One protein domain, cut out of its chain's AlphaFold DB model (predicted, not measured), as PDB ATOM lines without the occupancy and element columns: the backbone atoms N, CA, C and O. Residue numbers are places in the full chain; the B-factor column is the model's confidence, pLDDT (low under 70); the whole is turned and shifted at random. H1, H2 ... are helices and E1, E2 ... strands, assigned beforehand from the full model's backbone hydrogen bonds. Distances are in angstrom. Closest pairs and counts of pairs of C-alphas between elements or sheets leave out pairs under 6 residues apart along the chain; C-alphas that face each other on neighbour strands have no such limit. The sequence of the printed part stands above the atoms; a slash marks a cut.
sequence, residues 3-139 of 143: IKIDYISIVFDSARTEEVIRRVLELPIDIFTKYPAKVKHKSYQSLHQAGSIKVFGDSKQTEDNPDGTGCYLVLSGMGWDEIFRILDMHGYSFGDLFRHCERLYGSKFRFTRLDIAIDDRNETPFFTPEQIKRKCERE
ATOM      1  N   ILE A   3      64.910  39.973  48.076       83.31
ATOM      2  CA  ILE A   3      63.593  39.459  47.683       83.31
ATOM      3  C   ILE A   3      62.540  40.205  48.497       83.31
ATOM      4  O   ILE A   3      62.686  40.333  49.713       83.31
ATOM      5  N   LYS A   4      61.487  40.683  47.840       82.69
ATOM      6  CA  LYS A   4      60.346  41.331  48.493       82.69
ATOM      7  C   LYS A   4      59.036  40.863  47.880       82.69
ATOM      8  O   LYS A   4      58.994  40.443  46.726       82.69
ATOM      9  N   ILE A   5      57.964  40.964  48.649       83.75
ATOM     10  CA  ILE A   5      56.616  40.826  48.106       83.75
ATOM     11  C   ILE A   5      56.223  42.180  47.517       83.75
ATOM     12  O   ILE A   5      56.373  43.204  48.174       83.75
ATOM     13  N   ASP A   6      55.749  42.184  46.275       85.38
ATOM     14  CA  ASP A   6      55.367  43.406  45.557       85.38
ATOM     15  C   ASP A   6      53.847  43.537  45.411       85.38
ATOM     16  O   ASP A   6      53.307  44.633  45.276       85.38
ATOM     17  N   TYR A   7      53.117  42.424  45.482       90.56
ATOM     18  CA  TYR A   7      51.663  42.456  45.429       90.56
ATOM     19  C   TYR A   7      51.053  41.260  46.147       90.56
ATOM     20  O   TYR A   7      51.451  40.121  45.914       90.56
ATOM     21  N   ILE A   8      50.024  41.502  46.954       90.69
ATOM     22  CA  ILE A   8      49.150  40.468  47.506       90.69
ATOM     23  C   ILE A   8      47.705  40.865  47.260       90.69
ATOM     24  O   ILE A   8      47.300  42.002  47.511       90.69
ATOM     25  N   SER A   9      46.887  39.898  46.855       93.56
ATOM     26  CA  SER A   9      45.446  40.020  47.023       93.56
ATOM     27  C   SER A   9      44.808  38.770  47.598       93.56
ATOM     28  O   SER A   9      45.153  37.644  47.234       93.56
ATOM     29  N   ILE A  10      43.853  38.991  48.501       94.62
ATOM     30  CA  ILE A  10      43.149  37.951  49.250       94.62
ATOM     31  C   ILE A  10      41.652  38.214  49.146       94.62
ATOM     32  O   ILE A  10      41.189  39.337  49.353       94.62
ATOM     33  N   VAL A  11      40.885  37.177  48.828       95.62
ATOM     34  CA  VAL A  11      39.426  37.182  48.951       95.62
ATOM     35  C   VAL A  11      39.055  36.480  50.248       95.62
ATOM     36  O   VAL A  11      39.519  35.371  50.490       95.62
ATOM     37  N   PHE A  12      38.200  37.114  51.044       95.69
ATOM     38  CA  PHE A  12      37.533  36.515  52.195       95.69
ATOM     39  C   PHE A  12      36.063  36.339  51.828       95.69
ATOM     40  O   PHE A  12      35.419  37.318  51.453       95.69
ATOM     41  N   ASP A  13      35.528  35.125  51.917       92.12
ATOM     42  CA  ASP A  13      34.206  34.826  51.352       92.12
ATOM     43  C   ASP A  13      33.062  35.374  52.219       92.12
ATOM     44  O   ASP A  13      32.053  35.828  51.689       92.12
ATOM     45  N   SER A  14      33.236  35.391  53.545       90.00
ATOM     46  CA  SER A  14      32.189  35.787  54.501       90.00
ATOM     47  C   SER A  14      32.604  36.883  55.490       90.00
ATOM     48  O   SER A  14      31.835  37.220  56.386       90.00
ATOM     49  N   ALA A  15      33.816  37.433  55.374       94.00
ATOM     50  CA  ALA A  15      34.286  38.476  56.288       94.00
ATOM     51  C   ALA A  15      33.650  39.834  55.963       94.00
ATOM     52  O   ALA A  15      33.348  40.132  54.803       94.00
ATOM     53  N   ARG A  16      33.497  40.685  56.982       94.19
ATOM     54  CA  ARG A  16      33.189  42.114  56.805       94.19
ATOM     55  C   ARG A  16      34.477  42.927  56.711       94.19
ATOM     56  O   ARG A  16      35.487  42.552  57.302       94.19
ATOM     57  N   THR A  17      34.424  44.075  56.037       94.94
ATOM     58  CA  THR A  17      35.621  44.901  55.797       94.94
ATOM     59  C   THR A  17      36.292  45.320  57.096       94.94
ATOM     60  O   THR A  17      37.506  45.204  57.237       94.94
ATOM     61  N   GLU A  18      35.492  45.749  58.070       94.69
ATOM     62  CA  GLU A  18      35.986  46.133  59.391       94.69
ATOM     63  C   GLU A  18      36.652  44.962  60.125       94.69
ATOM     64  O   GLU A  18      37.642  45.160  60.825       94.69
ATOM     65  N   GLU A  19      36.157  43.736  59.938       94.44
ATOM     66  CA  GLU A  19      36.760  42.554  60.546       94.44
ATOM     67  C   GLU A  19      38.142  42.276  59.954       94.44
ATOM     68  O   GLU A  19      39.091  42.071  60.704       94.44
ATOM     69  N   VAL A  20      38.281  42.339  58.626       94.31
ATOM     70  CA  VAL A  20      39.582  42.173  57.963       94.31
ATOM     71  C   VAL A  20      40.555  43.257  58.432       94.31
ATOM     72  O   VAL A  20      41.684  42.954  58.802       94.31
ATOM     73  N   ILE A  21      40.124  44.517  58.491       94.12
ATOM     74  CA  ILE A  21      40.995  45.623  58.909       94.12
ATOM     75  C   ILE A  21      41.456  45.457  60.362       94.12
ATOM     76  O   ILE A  21      42.649  45.524  60.642       94.12
ATOM     77  N   ARG A  22      40.530  45.188  61.285       93.69
ATOM     78  CA  ARG A  22      40.852  45.139  62.716       93.69
ATOM     79  C   ARG A  22      41.495  43.840  63.157       93.69
ATOM     80  O   ARG A  22      42.294  43.851  64.081       93.69
ATOM     81  N   ARG A  23      41.080  42.713  62.575       91.25
ATOM     82  CA  ARG A  23      41.522  41.391  63.022       91.25
ATOM     83  C   ARG A  23      42.654  40.863  62.176       91.25
ATOM     84  O   ARG A  23      43.562  40.305  62.757       91.25
ATOM     85  N   VAL A  24      42.627  41.028  60.852       90.19
ATOM     86  CA  VAL A  24      43.693  40.496  59.982       90.19
ATOM     87  C   VAL A  24      44.866  41.456  59.896       90.19
ATOM     88  O   VAL A  24      46.001  41.030  60.070       90.19
ATOM     89  N   LEU A  25      44.600  42.734  59.620       88.69
ATOM     90  CA  LEU A  25      45.660  43.740  59.497       88.69
ATOM     91  C   LEU A  25      46.077  44.333  60.845       88.69
ATOM     92  O   LEU A  25      47.082  45.031  60.897       88.69
ATOM     93  N   GLU A  26      45.300  44.083  61.905       88.56
ATOM     94  CA  GLU A  26      45.500  44.656  63.244       88.56
ATOM     95  C   GLU A  26      45.614  46.190  63.223       88.56
ATOM     96  O   GLU A  26      46.319  46.810  64.016       88.56
ATOM     97  N   LEU A  27      44.874  46.819  62.304       89.38
ATOM     98  CA  LEU A  27      44.844  48.263  62.118       89.38
ATOM     99  C   LEU A  27      43.538  48.865  62.648       89.38
ATOM    100  O   LEU A  27      42.473  48.239  62.573       89.38
ATOM    101  N   PRO A  28      43.575  50.103  63.160       91.88
ATOM    102  CA  PRO A  28      42.364  50.779  63.581       91.88
ATOM    103  C   PRO A  28      41.585  51.250  62.333       91.88
ATOM    104  O   PRO A  28      42.157  51.619  61.313       91.88
ATOM    105  N   ILE A  29      40.251  51.156  62.348       94.50
ATOM    106  CA  ILE A  29      39.429  51.440  61.151       94.50
ATOM    107  C   ILE A  29      39.387  52.934  60.793       94.50
ATOM    108  O   ILE A  29      39.113  53.295  59.655       94.50
ATOM    109  N   ASP A  30      39.637  53.800  61.767       95.50
ATOM    110  CA  ASP A  30      39.561  55.259  61.674       95.50
ATOM    111  C   ASP A  30      40.646  55.872  60.780       95.50
ATOM    112  O   ASP A  30      40.432  56.946  60.221       95.50
ATOM    113  N   ILE A  31      41.768  55.176  60.569       93.69
ATOM    114  CA  ILE A  31      42.787  55.599  59.594       93.69
ATOM    115  C   ILE A  31      42.370  55.320  58.140       93.69
ATOM    116  O   ILE A  31      43.038  55.777  57.211       93.69
ATOM    117  N   PHE A  32      41.284  54.570  57.917       95.31
ATOM    118  CA  PHE A  32      40.787  54.259  56.582       95.31
ATOM    119  C   PHE A  32      39.722  55.256  56.143       95.31
ATOM    120  O   PHE A  32      38.719  55.486  56.814       95.31
ATOM    121  N   THR A  33      39.877  55.767  54.925       97.00
ATOM    122  CA  THR A  33      38.803  56.499  54.253       97.00
ATOM    123  C   THR A  33      37.899  55.512  53.523       97.00
ATOM    124  O   THR A  33      38.377  54.716  52.711       97.00
ATOM    125  N   LYS A  34      36.589  55.573  53.786       97.12
ATOM    126  CA  LYS A  34      35.572  54.796  53.068       97.12
ATOM    127  C   LYS A  34      34.994  55.613  51.920       97.12
ATOM    128  O   LYS A  34      34.565  56.746  52.122       97.12
ATOM    129  N   TYR A  35      34.900  55.018  50.737       95.12
ATOM    130  CA  TYR A  35      34.195  55.617  49.606       95.12
ATOM    131  C   TYR A  35      33.527  54.556  48.713       95.12
ATOM    132  O   TYR A  35      33.912  53.381  48.751       95.12
ATOM    133  N   PRO A  36      32.499  54.927  47.921       95.81
ATOM    134  CA  PRO A  36      31.868  54.017  46.969       95.81
ATOM    135  C   PRO A  36      32.857  53.593  45.881       95.81
ATOM    136  O   PRO A  36      33.468  54.436  45.225       95.81
ATOM    137  N   ALA A  37      33.007  52.290  45.660       94.44
ATOM    138  CA  ALA A  37      33.923  51.757  44.658       94.44
ATOM    139  C   ALA A  37      33.494  50.358  44.218       94.44
ATOM    140  O   ALA A  37      32.908  49.602  44.985       94.44
ATOM    141  N   LYS A  38      33.823  49.997  42.976       92.00
ATOM    142  CA  LYS A  38      33.569  48.662  42.424       92.00
ATOM    143  C   LYS A  38      34.857  48.071  41.881       92.00
ATOM    144  O   LYS A  38      35.713  48.789  41.370       92.00
ATOM    145  N   VAL A  39      34.954  46.749  41.926       88.44
ATOM    146  CA  VAL A  39      36.000  45.995  41.230       88.44
ATOM    147  C   VAL A  39      35.361  45.315  40.027       88.44
ATOM    148  O   VAL A  39      34.285  44.729  40.140       88.44
ATOM    149  N   LYS A  40      36.010  45.401  38.861       88.12
ATOM    150  CA  LYS A  40      35.509  44.776  37.631       88.12
ATOM    151  C   LYS A  40      35.233  43.288  37.885       88.12
ATOM    152  O   LYS A  40      36.083  42.594  38.435       88.12
ATOM    153  N   HIS A  41      34.050  42.822  37.489       85.69
ATOM    154  CA  HIS A  41      33.587  41.440  37.681       85.69
ATOM    155  C   HIS A  41      33.447  40.970  39.145       85.69
ATOM    156  O   HIS A  41      33.335  39.770  39.375       85.69
ATOM    157  N   LYS A  42      33.414  41.873  40.137       86.62
ATOM    158  CA  LYS A  42      33.112  41.529  41.539       86.62
ATOM    159  C   LYS A  42      31.923  42.334  42.071       86.62
ATOM    160  O   LYS A  42      31.583  43.385  41.530       86.62
ATOM    161  N   SER A  43      31.287  41.835  43.128       90.06
ATOM    162  CA  SER A  43      30.044  42.379  43.699       90.06
ATOM    163  C   SER A  43      30.239  43.497  44.732       90.06
ATOM    164  O   SER A  43      29.239  44.042  45.197       90.06
ATOM    165  N   TYR A  44      31.479  43.843  45.090       94.44
ATOM    166  CA  TYR A  44      31.795  44.855  46.106       94.44
ATOM    167  C   TYR A  44      31.315  46.254  45.715       94.44
ATOM    168  O   TYR A  44      31.388  46.637  44.542       94.44
ATOM    169  N   GLN A  45      30.845  47.007  46.707       94.50
ATOM    170  CA  GLN A  45      30.249  48.331  46.517       94.50
ATOM    171  C   GLN A  45      31.005  49.450  47.240       94.50
ATOM    172  O   GLN A  45      30.785  50.628  46.941       94.50
ATOM    173  N   SER A  46      31.910  49.108  48.156       96.00
ATOM    174  CA  SER A  46      32.733  50.078  48.870       96.00
ATOM    175  C   SER A  46      34.205  49.692  48.886       96.00
ATOM    176  O   SER A  46      34.576  48.528  48.714       96.00
ATOM    177  N   LEU A  47      35.045  50.699  49.109       97.06
ATOM    178  CA  LEU A  47      36.467  50.562  49.372       97.06
ATOM    179  C   LEU A  47      36.814  51.339  50.640       97.06
ATOM    180  O   LEU A  47      36.471  52.512  50.767       97.06
ATOM    181  N   HIS A  48      37.504  50.668  51.555       97.19
ATOM    182  CA  HIS A  48      38.238  51.286  52.651       97.19
ATOM    183  C   HIS A  48      39.711  51.331  52.258       97.19
ATOM    184  O   HIS A  48      40.301  50.291  51.957       97.19
ATOM    185  N   GLN A  49      40.302  52.524  52.246       95.19
ATOM    186  CA  GLN A  49      41.702  52.704  51.871       95.19
ATOM    187  C   GLN A  49      42.474  53.515  52.912       95.19
ATOM    188  O   GLN A  49      42.014  54.573  53.341       95.19
ATOM    189  N   ALA A  50      43.672  53.035  53.237       91.62
ATOM    190  CA  ALA A  50      44.713  53.763  53.951       91.62
ATOM    191  C   ALA A  50      46.019  53.576  53.166       91.62
ATOM    192  O   ALA A  50      46.472  52.446  52.993       91.62
ATOM    193  N   GLY A  51      46.574  54.657  52.608       88.25
ATOM    194  CA  GLY A  51      47.769  54.571  51.762       88.25
ATOM    195  C   GLY A  51      47.594  53.574  50.610       88.25
ATOM    196  O   GLY A  51      46.696  53.724  49.772       88.25
ATOM    197  N   SER A  52      48.443  52.547  50.581       89.31
ATOM    198  CA  SER A  52      48.425  51.495  49.554       89.31
ATOM    199  C   SER A  52      47.649  50.233  49.963       89.31
ATOM    200  O   SER A  52      47.568  49.280  49.183       89.31
ATOM    201  N   ILE A  53      47.042  50.230  51.152       92.06
ATOM    202  CA  ILE A  53      46.178  49.160  51.657       92.06
ATOM    203  C   ILE A  53      44.748  49.428  51.195       92.06
ATOM    204  O   ILE A  53      44.161  50.466  51.507       92.06
ATOM    205  N   LYS A  54      44.161  48.479  50.465       94.88
ATOM    206  CA  LYS A  54      42.797  48.579  49.935       94.88
ATOM    207  C   LYS A  54      41.969  47.385  50.379       94.88
ATOM    208  O   LYS A  54      42.325  46.251  50.080       94.88
ATOM    209  N   VAL A  55      40.836  47.634  51.030       96.44
ATOM    210  CA  VAL A  55      39.871  46.592  51.402       96.44
ATOM    211  C   VAL A  55      38.519  46.910  50.785       96.44
ATOM    212  O   VAL A  55      37.804  47.815  51.221       96.44
ATOM    213  N   PHE A  56      38.181  46.174  49.733       97.06
ATOM    214  CA  PHE A  56      36.870  46.246  49.105       97.06
ATOM    215  C   PHE A  56      35.891  45.350  49.856       97.06
ATOM    216  O   PHE A  56      36.258  44.247  50.256       97.06
ATOM    217  N   GLY A  57      34.647  45.790  50.005       95.75
ATOM    218  CA  GLY A  57      33.604  44.997  50.647       95.75
ATOM    219  C   GLY A  57      32.216  45.549  50.366       95.75
ATOM    220  O   GLY A  57      31.983  46.107  49.289       95.75
ATOM    221  N   ASP A  58      31.308  45.368  51.328       91.25
ATOM    222  CA  ASP A  58      29.873  45.624  51.172       91.25
ATOM    223  C   ASP A  58      29.371  44.984  49.866       91.25
ATOM    224  O   ASP A  58      28.959  45.662  48.921       91.25
ATOM    225  N   SER A  59      29.531  43.662  49.759       89.25
ATOM    226  CA  SER A  59      29.088  42.914  48.585       89.25
ATOM    227  C   SER A  59      27.597  43.136  48.366       89.25
ATOM    228  O   SER A  59      26.812  43.153  49.312       89.25
ATOM    229  N   LYS A  60      27.185  43.258  47.102       87.44
ATOM    230  CA  LYS A  60      25.765  43.314  46.748       87.44
ATOM    231  C   LYS A  60      25.024  42.127  47.377       87.44
ATOM    232  O   LYS A  60      25.389  40.984  47.110       87.44
ATOM    233  N   GLN A  61      23.986  42.417  48.158       90.00
ATOM    234  CA  GLN A  61      23.117  41.399  48.740       90.00
ATOM    235  C   GLN A  61      22.398  40.610  47.639       90.00
ATOM    236  O   GLN A  61      21.908  41.184  46.659       90.00
ATOM    237  N   THR A  62      22.355  39.293  47.803       89.50
ATOM    238  CA  THR A  62      21.656  38.334  46.934       89.50
ATOM    239  C   THR A  62      20.965  37.285  47.801       89.50
ATOM    240  O   THR A  62      21.222  37.229  49.000       89.50
ATOM    241  N   GLU A  63      20.120  36.431  47.214       88.88
ATOM    242  CA  GLU A  63      19.521  35.298  47.944       88.88
ATOM    243  C   GLU A  63      20.598  34.412  48.595       88.88
ATOM    244  O   GLU A  63      20.476  34.049  49.761       88.88
ATOM    245  N   ASP A  64      21.709  34.177  47.887       85.94
ATOM    246  CA  ASP A  64      22.848  33.393  48.386       85.94
ATOM    247  C   ASP A  64      23.800  34.164  49.328       85.94
ATOM    248  O   ASP A  64      24.678  33.568  49.950       85.94
ATOM    249  N   ASN A  65      23.676  35.493  49.425       87.75
ATOM    250  CA  ASN A  65      24.492  36.348  50.297       87.75
ATOM    251  C   ASN A  65      23.631  37.482  50.881       87.75
ATOM    252  O   ASN A  65      23.808  38.651  50.515       87.75
ATOM    253  N   PRO A  66      22.675  37.154  51.766       87.31
ATOM    254  CA  PRO A  66      21.711  38.123  52.283       87.31
ATOM    255  C   PRO A  66      22.385  39.209  53.128       87.31
ATOM    256  O   PRO A  66      21.932  40.350  53.154       87.31
ATOM    257  N   ASP A  67      23.512  38.886  53.761       87.69
ATOM    258  CA  ASP A  67      24.247  39.807  54.628       87.69
ATOM    259  C   ASP A  67      25.213  40.727  53.867       87.69
ATOM    260  O   ASP A  67      25.833  41.602  54.475       87.69
ATOM    261  N   GLY A  68      25.372  40.543  52.550       87.00
ATOM    262  CA  GLY A  68      26.299  41.339  51.737       87.00
ATOM    263  C   GLY A  68      27.755  41.192  52.190       87.00
ATOM    264  O   GLY A  68      28.558  42.121  52.084       87.00
ATOM    265  N   THR A  69      28.094  40.025  52.736       90.31
ATOM    266  CA  THR A  69      29.425  39.739  53.274       90.31
ATOM    267  C   THR A  69      30.420  39.403  52.169       90.31
ATOM    268  O   THR A  69      30.071  39.247  50.994       90.31
ATOM    269  N   GLY A  70      31.690  39.348  52.546       93.38
ATOM    270  CA  GLY A  70      32.796  39.076  51.652       93.38
ATOM    271  C   GLY A  70      33.628  40.324  51.407       93.38
ATOM    272  O   GLY A  70      33.108  41.428  51.234       93.38
ATOM    273  N   CYS A  71      34.941  40.130  51.386       95.38
ATOM    274  CA  CYS A  71      35.919  41.197  51.244       95.38
ATOM    275  C   CYS A  71      37.008  40.823  50.255       95.38
ATOM    276  O   CYS A  71      37.318  39.651  50.043       95.38
ATOM    277  N   TYR A  72      37.634  41.845  49.693       96.25
ATOM    278  CA  TYR A  72      38.800  41.704  48.846       96.25
ATOM    279  C   TYR A  72      39.884  42.671  49.303       96.25
ATOM    280  O   TYR A  72      39.781  43.882  49.105       96.25
ATOM    281  N   LEU A  73      40.903  42.111  49.943       94.81
ATOM    282  CA  LEU A  73      42.099  42.812  50.380       94.81
ATOM    283  C   LEU A  73      43.094  42.874  49.224       94.81
ATOM    284  O   LEU A  73      43.359  41.867  48.566       94.81
ATOM    285  N   VAL A  74      43.663  44.051  49.007       93.94
ATOM    286  CA  VAL A  74      44.741  44.308  48.061       93.94
ATOM    287  C   VAL A  74      45.833  45.100  48.770       93.94
ATOM    288  O   VAL A  74      45.582  46.189  49.286       93.94
ATOM    289  N   LEU A  75      47.044  44.554  48.739       91.06
ATOM    290  CA  LEU A  75      48.284  45.193  49.161       91.06
ATOM    291  C   LEU A  75      49.171  45.305  47.916       91.06
ATOM    292  O   LEU A  75      49.543  44.284  47.344       91.06
ATOM    293  N   SER A  76      49.470  46.520  47.458       84.75
ATOM    294  CA  SER A  76      50.271  46.745  46.243       84.75
ATOM    295  C   SER A  76      51.506  47.591  46.527       84.75
ATOM    296  O   SER A  76      51.366  48.640  47.157       84.75
ATOM    297  N   GLY A  77      52.668  47.190  46.009       75.12
ATOM    298  CA  GLY A  77      53.950  47.880  46.140       75.12
ATOM    299  C   GLY A  77      54.226  48.284  47.586       75.12
ATOM    300  O   GLY A  77      54.351  47.437  48.467       75.12
ATOM    301  N   MET A  78      54.196  49.597  47.845       74.31
ATOM    302  CA  MET A  78      54.393  50.193  49.177       74.31
ATOM    303  C   MET A  78      53.401  49.711  50.248       74.31
ATOM    304  O   MET A  78      53.706  49.788  51.432       74.31
ATOM    305  N   GLY A  79      52.227  49.195  49.871       73.50
ATOM    306  CA  GLY A  79      51.250  48.672  50.835       73.50
ATOM    307  C   GLY A  79      51.734  47.411  51.540       73.50
ATOM    308  O   GLY A  79      51.368  47.167  52.688       73.50
ATOM    309  N   TRP A  80      52.589  46.628  50.874       76.31
ATOM    310  CA  TRP A  80      53.298  45.541  51.534       76.31
ATOM    311  C   TRP A  80      54.337  46.082  52.515       76.31
ATOM    312  O   TRP A  80      54.374  45.604  53.638       76.31
ATOM    313  N   ASP A  81      55.122  47.098  52.149       78.19
ATOM    314  CA  ASP A  81      56.124  47.684  53.053       78.19
ATOM    315  C   ASP A  81      55.482  48.279  54.321       78.19
ATOM    316  O   ASP A  81      56.026  48.138  55.416       78.19
ATOM    317  N   GLU A  82      54.314  48.914  54.189       77.94
ATOM    318  CA  GLU A  82      53.514  49.432  55.307       77.94
ATOM    319  C   GLU A  82      53.068  48.299  56.249       77.94
ATOM    320  O   GLU A  82      53.341  48.351  57.449       77.94
ATOM    321  N   ILE A  83      52.444  47.245  55.707       80.94
ATOM    322  CA  ILE A  83      52.006  46.078  56.489       80.94
ATOM    323  C   ILE A  83      53.192  45.303  57.064       80.94
ATOM    324  O   ILE A  83      53.133  44.872  58.208       80.94
ATOM    325  N   PHE A  84      54.281  45.153  56.317       78.75
ATOM    326  CA  PHE A  84      55.475  44.455  56.770       78.75
ATOM    327  C   PHE A  84      56.081  45.146  57.986       78.75
ATOM    328  O   PHE A  84      56.396  44.472  58.956       78.75
ATOM    329  N   ARG A  85      56.178  46.482  57.984       80.75
ATOM    330  CA  ARG A  85      56.635  47.236  59.161       80.75
ATOM    331  C   ARG A  85      55.727  47.017  60.365       80.75
ATOM    332  O   ARG A  85      56.229  46.863  61.470       80.75
ATOM    333  N   ILE A  86      54.411  46.992  60.161       77.81
ATOM    334  CA  ILE A  86      53.453  46.729  61.242       77.81
ATOM    335  C   ILE A  86      53.639  45.310  61.782       77.81
ATOM    336  O   ILE A  86      53.743  45.139  62.992       77.81
ATOM    337  N   LEU A  87      53.718  44.305  60.910       78.38
ATOM    338  CA  LEU A  87      53.957  42.919  61.309       78.38
ATOM    339  C   LEU A  87      55.288  42.791  62.064       78.38
ATOM    340  O   LEU A  87      55.304  42.251  63.163       78.38
ATOM    341  N   ASP A  88      56.369  43.373  61.544       81.69
ATOM    342  CA  ASP A  88      57.702  43.359  62.155       81.69
ATOM    343  C   ASP A  88      57.715  44.035  63.538       81.69
ATOM    344  O   ASP A  88      58.254  43.481  64.493       81.69
ATOM    345  N   MET A  89      57.017  45.169  63.697       79.50
ATOM    346  CA  MET A  89      56.835  45.831  64.999       79.50
ATOM    347  C   MET A  89      56.145  44.938  66.040       79.50
ATOM    348  O   MET A  89      56.407  45.085  67.233       79.50
ATOM    349  N   HIS A  90      55.277  44.020  65.605       79.50
ATOM    350  CA  HIS A  90      54.608  43.044  66.470       79.50
ATOM    351  C   HIS A  90      55.361  41.705  66.555       79.50
ATOM    352  O   HIS A  90      54.899  40.779  67.219       79.50
ATOM    353  N   GLY A  91      56.529  41.587  65.912       81.88
ATOM    354  CA  GLY A  91      57.306  40.350  65.849       81.88
ATOM    355  C   GLY A  91      56.668  39.261  64.981       81.88
ATOM    356  O   GLY A  91      56.925  38.077  65.195       81.88
ATOM    357  N   TYR A  92      55.821  39.640  64.024       84.00
ATOM    358  CA  TYR A  92      55.118  38.739  63.118       84.00
ATOM    359  C   TYR A  92      55.753  38.703  61.729       84.00
ATOM    360  O   TYR A  92      56.179  39.708  61.167       84.00
ATOM    361  N   SER A  93      55.764  37.513  61.138       83.94
ATOM    362  CA  SER A  93      56.147  37.285  59.748       83.94
ATOM    363  C   SER A  93      54.930  37.274  58.818       83.94
ATOM    364  O   SER A  93      53.778  37.165  59.242       83.94
ATOM    365  N   PHE A  94      55.179  37.258  57.506       79.81
ATOM    366  CA  PHE A  94      54.132  36.958  56.523       79.81
ATOM    367  C   PHE A  94      53.439  35.606  56.784       79.81
ATOM    368  O   PHE A  94      52.228  35.470  56.619       79.81
ATOM    369  N   GLY A  95      54.203  34.600  57.221       85.06
ATOM    370  CA  GLY A  95      53.656  33.291  57.564       85.06
ATOM    371  C   GLY A  95      52.744  33.329  58.792       85.06
ATOM    372  O   GLY A  95      51.848  32.494  58.905       85.06
ATOM    373  N   ASP A  96      52.941  34.284  59.706       88.38
ATOM    374  CA  ASP A  96      52.027  34.518  60.828       88.38
ATOM    375  C   ASP A  96      50.720  35.152  60.347       88.38
ATOM    376  O   ASP A  96      49.656  34.686  60.745       88.38
ATOM    377  N   LEU A  97      50.774  36.115  59.414       86.12
ATOM    378  CA  LEU A  97      49.570  36.671  58.779       86.12
ATOM    379  C   LEU A  97      48.731  35.569  58.109       86.12
ATOM    380  O   LEU A  97      47.508  35.541  58.257       86.12
ATOM    381  N   PHE A  98      49.383  34.634  57.410       87.38
ATOM    382  CA  PHE A  98      48.710  33.488  56.794       87.38
ATOM    383  C   PHE A  98      48.025  32.595  57.833       87.38
ATOM    384  O   PHE A  98      46.817  32.372  57.756       87.38
ATOM    385  N   ARG A  99      48.778  32.148  58.848       90.06
ATOM    386  CA  ARG A  99      48.250  31.324  59.947       90.06
ATOM    387  C   ARG A  99      47.119  32.021  60.696       90.06
ATOM    388  O   ARG A  99      46.181  31.378  61.161       90.06
ATOM    389  N   HIS A 100      47.182  33.343  60.805       89.50
ATOM    390  CA  HIS A 100      46.130  34.140  61.416       89.50
ATOM    391  C   HIS A 100      44.853  34.150  60.575       89.50
ATOM    392  O   HIS A 100      43.767  33.943  61.119       89.50
ATOM    393  N   CYS A 101      44.969  34.287  59.251       91.88
ATOM    394  CA  CYS A 101      43.835  34.123  58.339       91.88
ATOM    395  C   CYS A 101      43.224  32.716  58.442       91.88
ATOM    396  O   CYS A 101      42.004  32.598  58.550       91.88
ATOM    397  N   GLU A 102      44.050  31.663  58.483       92.56
ATOM    398  CA  GLU A 102      43.584  30.280  58.671       92.56
ATOM    399  C   GLU A 102      42.846  30.096  59.997       92.56
ATOM    400  O   GLU A 102      41.780  29.486  60.035       92.56
ATOM    401  N   ARG A 103      43.362  30.669  61.087       93.44
ATOM    402  CA  ARG A 103      42.718  30.601  62.402       93.44
ATOM    403  C   ARG A 103      41.362  31.309  62.425       93.44
ATOM    404  O   ARG A 103      40.438  30.818  63.067       93.44
ATOM    405  N   LEU A 104      41.252  32.466  61.774       92.56
ATOM    406  CA  LEU A 104      40.032  33.276  61.781       92.56
ATOM    407  C   LEU A 104      38.964  32.751  60.815       92.56
ATOM    408  O   LEU A 104      37.778  32.796  61.136       92.56
ATOM    409  N   TYR A 105      39.368  32.258  59.644       93.75
ATOM    410  CA  TYR A 105      38.443  31.976  58.543       93.75
ATOM    411  C   TYR A 105      38.482  30.530  58.043       93.75
ATOM    412  O   TYR A 105      37.649  30.156  57.214       93.75
ATOM    413  N   GLY A 106      39.397  29.693  58.536       92.38
ATOM    414  CA  GLY A 106      39.578  28.328  58.046       92.38
ATOM    415  C   GLY A 106      39.815  28.330  56.539       92.38
ATOM    416  O   GLY A 106      40.684  29.032  56.041       92.38
ATOM    417  N   SER A 107      38.992  27.602  55.788       90.38
ATOM    418  CA  SER A 107      39.061  27.559  54.323       90.38
ATOM    419  C   SER A 107      38.277  28.673  53.608       90.38
ATOM    420  O   SER A 107      38.159  28.633  52.388       90.38
ATOM    421  N   LYS A 108      37.689  29.640  54.331       93.31
ATOM    422  CA  LYS A 108      36.812  30.698  53.773       93.31
ATOM    423  C   LYS A 108      37.574  31.953  53.336       93.31
ATOM    424  O   LYS A 108      37.044  33.069  53.366       93.31
ATOM    425  N   PHE A 109      38.836  31.780  52.965       94.69
ATOM    426  CA  PHE A 109      39.657  32.808  52.350       94.69
ATOM    427  C   PHE A 109      40.612  32.172  51.337       94.69
ATOM    428  O   PHE A 109      40.952  30.994  51.434       94.69
ATOM    429  N   ARG A 110      41.049  32.953  50.349       93.69
ATOM    430  CA  ARG A 110      42.015  32.504  49.342       93.69
ATOM    431  C   ARG A 110      42.867  33.648  48.831       93.69
ATOM    432  O   ARG A 110      42.362  34.741  48.569       93.69
ATOM    433  N   PHE A 111      44.144  33.366  48.602       91.38
ATOM    434  CA  PHE A 111      44.995  34.249  47.817       91.38
ATOM    435  C   PHE A 111      44.560  34.183  46.360       91.38
ATOM    436  O   PHE A 111      44.360  33.107  45.802       91.38
ATOM    437  N   THR A 112      44.407  35.348  45.747       92.88
ATOM    438  CA  THR A 112      44.118  35.466  44.316       92.88
ATOM    439  C   THR A 112      45.307  35.985  43.522       92.88
ATOM    440  O   THR A 112      45.330  35.810  42.308       92.88
ATOM    441  N   ARG A 113      46.288  36.612  44.185       92.19
ATOM    442  CA  ARG A 113      47.552  37.037  43.576       92.19
ATOM    443  C   ARG A 113      48.646  37.161  44.634       92.19
ATOM    444  O   ARG A 113      48.376  37.660  45.727       92.19
ATOM    445  N   LEU A 114      49.852  36.730  44.281       90.50
ATOM    446  CA  LEU A 114      51.083  36.927  45.037       90.50
ATOM    447  C   LEU A 114      52.206  37.197  44.031       90.50
ATOM    448  O   LEU A 114      52.585  36.293  43.289       90.50
ATOM    449  N   ASP A 115      52.727  38.420  44.024       90.19
ATOM    450  CA  ASP A 115      53.856  38.806  43.183       90.19
ATOM    451  C   ASP A 115      55.095  38.975  44.064       90.19
ATOM    452  O   ASP A 115      55.063  39.672  45.083       90.19
ATOM    453  N   ILE A 116      56.194  38.342  43.658       88.06
ATOM    454  CA  ILE A 116      57.493  38.429  44.324       88.06
ATOM    455  C   ILE A 116      58.440  39.183  43.395       88.06
ATOM    456  O   ILE A 116      58.608  38.806  42.236       88.06
ATOM    457  N   ALA A 117      59.072  40.230  43.914       87.75
ATOM    458  CA  ALA A 117      60.086  41.000  43.214       87.75
ATOM    459  C   ALA A 117      61.484  40.671  43.746       87.75
ATOM    460  O   ALA A 117      61.691  40.463  44.946       87.75
ATOM    461  N   ILE A 118      62.451  40.655  42.832       89.31
ATOM    462  CA  ILE A 118      63.874  40.537  43.141       89.31
ATOM    463  C   ILE A 118      64.523  41.862  42.764       89.31
ATOM    464  O   ILE A 118      64.590  42.214  41.588       89.31
ATOM    465  N   ASP A 119      65.012  42.584  43.765       87.19
ATOM    466  CA  ASP A 119      65.757  43.819  43.556       87.19
ATOM    467  C   ASP A 119      67.256  43.481  43.464       87.19
ATOM    468  O   ASP A 119      67.889  43.066  44.448       87.19
ATOM    469  N   ASP A 120      67.840  43.675  42.281       88.44
ATOM    470  CA  ASP A 120      69.291  43.696  42.108       88.44
ATOM    471  C   ASP A 120      69.829  45.079  42.503       88.44
ATOM    472  O   ASP A 120      69.468  46.098  41.917       88.44
ATOM    473  N   ARG A 121      70.666  45.112  43.543       86.94
ATOM    474  CA  ARG A 121      71.299  46.332  44.078       86.94
ATOM    475  C   ARG A 121      72.824  46.260  43.999       86.94
ATOM    476  O   ARG A 121      73.508  46.960  44.739       86.94
ATOM    477  N   ASN A 122      73.353  45.351  43.185       87.62
ATOM    478  CA  ASN A 122      74.789  45.219  42.999       87.62
ATOM    479  C   ASN A 122      75.332  46.443  42.240       87.62
ATOM    480  O   ASN A 122      74.650  46.986  41.373       87.62
ATOM    481  N   GLU A 123      76.569  46.855  42.538       89.38
ATOM    482  CA  GLU A 123      77.241  47.947  41.811       89.38
ATOM    483  C   GLU A 123      77.345  47.634  40.310       89.38
ATOM    484  O   GLU A 123      77.110  48.492  39.463       89.38
ATOM    485  N   THR A 124      77.629  46.369  39.987       91.50
ATOM    486  CA  THR A 124      77.467  45.814  38.643       91.50
ATOM    487  C   THR A 124      76.260  44.874  38.639       91.50
ATOM    488  O   THR A 124      76.302  43.860  39.344       91.50
ATOM    489  N   PRO A 125      75.192  45.170  37.876       90.56
ATOM    490  CA  PRO A 125      74.014  44.315  37.823       90.56
ATOM    491  C   PRO A 125      74.326  42.993  37.113       90.56
ATOM    492  O   PRO A 125      75.184  42.941  36.229       90.56
ATOM    493  N   PHE A 126      73.599  41.926  37.454       92.19
ATOM    494  CA  PHE A 126      73.764  40.620  36.797       92.19
ATOM    495  C   PHE A 126      73.466  40.677  35.293       92.19
ATOM    496  O   PHE A 126      74.090  39.973  34.500       92.19
ATOM    497  N   PHE A 127      72.506  41.515  34.911       93.44
ATOM    498  CA  PHE A 127      72.187  41.846  33.531       93.44
ATOM    499  C   PHE A 127      71.463  43.192  33.464       93.44
ATOM    500  O   PHE A 127      70.899  43.666  34.449       93.44
ATOM    501  N   THR A 128      71.431  43.797  32.280       93.12
ATOM    502  CA  THR A 128      70.673  45.021  32.008       93.12
ATOM    503  C   THR A 128      69.443  44.744  31.138       93.12
ATOM    504  O   THR A 128      69.434  43.774  30.369       93.12
ATOM    505  N   PRO A 129      68.411  45.607  31.184       93.62
ATOM    506  CA  PRO A 129      67.279  45.528  30.261       93.62
ATOM    507  C   PRO A 129      67.711  45.480  28.786       93.62
ATOM    508  O   PRO A 129      67.204  44.657  28.030       93.62
ATOM    509  N   GLU A 130      68.717  46.264  28.383       95.31
ATOM    510  CA  GLU A 130      69.311  46.220  27.037       95.31
ATOM    511  C   GLU A 130      69.934  44.868  26.666       95.31
ATOM    512  O   GLU A 130      69.956  44.507  25.487       95.31
ATOM    513  N   GLN A 131      70.506  44.131  27.622       95.06
ATOM    514  CA  GLN A 131      71.032  42.789  27.354       95.06
ATOM    515  C   GLN A 131      69.894  41.796  27.112       95.06
ATOM    516  O   GLN A 131      69.969  41.030  26.153       95.06
ATOM    517  N   ILE A 132      68.823  41.852  27.911       95.00
ATOM    518  CA  ILE A 132      67.627  41.020  27.699       95.00
ATOM    519  C   ILE A 132      66.969  41.369  26.363       95.00
ATOM    520  O   ILE A 132      66.709  40.479  25.559       95.00
ATOM    521  N   LYS A 133      66.772  42.661  26.079       95.69
ATOM    522  CA  LYS A 133      66.188  43.138  24.820       95.69
ATOM    523  C   LYS A 133      66.939  42.586  23.608       95.69
ATOM    524  O   LYS A 133      66.313  42.029  22.713       95.69
ATOM    525  N   ARG A 134      68.275  42.666  23.618       96.88
ATOM    526  CA  ARG A 134      69.118  42.119  22.544       96.88
ATOM    527  C   ARG A 134      68.967  40.608  22.373       96.88
ATOM    528  O   ARG A 134      69.042  40.131  21.248       96.88
ATOM    529  N   LYS A 135      68.757  39.857  23.457       95.56
ATOM    530  CA  LYS A 135      68.469  38.417  23.379       95.56
ATOM    531  C   LYS A 135      67.100  38.148  22.760       95.56
ATOM    532  O   LYS A 135      66.999  37.289  21.894       95.56
ATOM    533  N   CYS A 136      66.079  38.919  23.136       94.94
ATOM    534  CA  CYS A 136      64.748  38.814  22.539       94.94
ATOM    535  C   CYS A 136      64.756  39.135  21.037       94.94
ATOM    536  O   CYS A 136      64.178  38.391  20.256       94.94
ATOM    537  N   GLU A 137      65.453  40.198  20.618       95.81
ATOM    538  CA  GLU A 137      65.601  40.586  19.201       95.81
ATOM    539  C   GLU A 137      66.316  39.526  18.353       95.81
ATOM    540  O   GLU A 137      66.148  39.489  17.137       95.81
ATOM    541  N   ARG A 138      67.124  38.674  18.989       96.44
ATOM    542  CA  ARG A 138      67.850  37.568  18.351       96.44
ATOM    543  C   ARG A 138      67.142  36.222  18.483       96.44
ATOM    544  O   ARG A 138      67.736  35.212  18.126       96.44
ATOM    545  N   GLU A 139      65.928  36.204  19.033       94.00
ATOM    546  CA  GLU A 139      65.173  34.976  19.317       94.00
ATOM    547  C   GLU A 139      65.948  33.989  20.221       94.00
ATOM    548  O   GLU A 139      65.739  32.781  20.195       94.00
TER     549      GLU A 139
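What this domain is: This is residues 3 to 139 of the 143 residues of the protein "Rol_Rep_N domain-containing protein" of Hungatella hathewayi (UniProt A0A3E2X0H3). One twisted sheet of six strands forms a wall, with the helices H1, H2 and H3 on one face and the other face bare of named helices. A tail after E6, residues 121 to 139, sticks out from this body and ends with the small helix H4. The printed part has 137 residues, with four named helices and six named strands in the order E1, H1, E2, E3, E4, E5, H2, H3, E6, H4; the class is mixed, helices and strands. The sheet runs E2, E3, E4, E5, E1, E6, all antiparallel. The whole is loose, with a radius of gyration of the C-alphas of 18.3 A, and only just elongated, with spans of 57 by 37 by 29 A.

How they stand to each other: E1, residues 3 to 12, is an inner strand and bends by 51 degrees at residue 6. Its antiparallel neighbour E6, residues 109 to 119, is an edge strand and bends by 51 degrees at residue 112; N 4 and O 117 are within hydrogen-bond range at 2.9 A, as are N 112 and O 9 at 2.8 A. E1's other neighbour is E5, residues 71 to 76, with N 10 and O 73 at 2.9 A. E2, residues 33 to 36, E3, residues 44 to 50, and E4, residues 53 to 59, make with E5 a meander, each strand the antiparallel neighbour of the one before. Its hairpins are E2 and E3, with N 35 and O 47 at 3.0 A, E3 and E4, with N 48 and O 55 at 2.9 A, and E4 and E5, with N 74 and O 54 at 2.8 A. H1, residues 17 to 24, is on the sheet at a height over the sheet of 9.0 A, over E5 and only just over E4, on which 3 of its C-alphas fall; it runs slantwise to the strands, at 50 degrees to E5 on the local plane. Its closest C-alphas to E4 are those of Thr 17 and Gly 57, 5.5 A. H2, residues 78 to 89, is on the same face at a height over the sheet of 5.7 A, over none of the strands; its closest C-alphas to E1 are those of Trp 80 and Asp 6, 6.7 A. H3, residues 94 to 105, is on the same face at a height over the sheet of 10.1 A, over E1 and E6 and along the strands, at 3 degrees to E1 on the local plane. E5, H2, H3 and E6 form a split strand-helix-strand unit, its two strands running the same way with E1 between them, and its crossover is right-handed. H1 and H3 only just touch, with 3 pairs of C-alphas within 8 A, through residues 97 to 101 of H3 alone; the closest are those of Val 24 and Cys 101, 6.6 A. H1 and H2 are apart. H4, residues 129 to 137, is not on the sheet. In these four helices every O i to N i+4 pair is within hydrogen-bond range.

Where its parts are: E1 begins at C-alpha 3 (63.593, 39.459, 47.683) and is 26.6 A long. H1 measures 10.1 A, E2 10.4 A, E3 17.5 A, E4 18.5 A and E5 16.2 A. H2 and H3 measure 16.6 A each. E6, 29.7 A long, ends at C-alpha 119 (65.757, 43.819, 43.556). H4, 12.2 A long, ends at C-alpha 137 (65.601, 40.586, 19.201).

The domain as a whole: The two C-alphas farthest apart, those of Glu 63 and Thr 124, are 59.6 A apart. Without residues 121 to 139, which stand free, the body spans 49 by 27 by 27 A. The link E4 to E5, of 11 residues, is long. The printed part has no cut. The mean pLDDT of the printed part is 90.1 and that of H2 is 78; no printed residue is under 70.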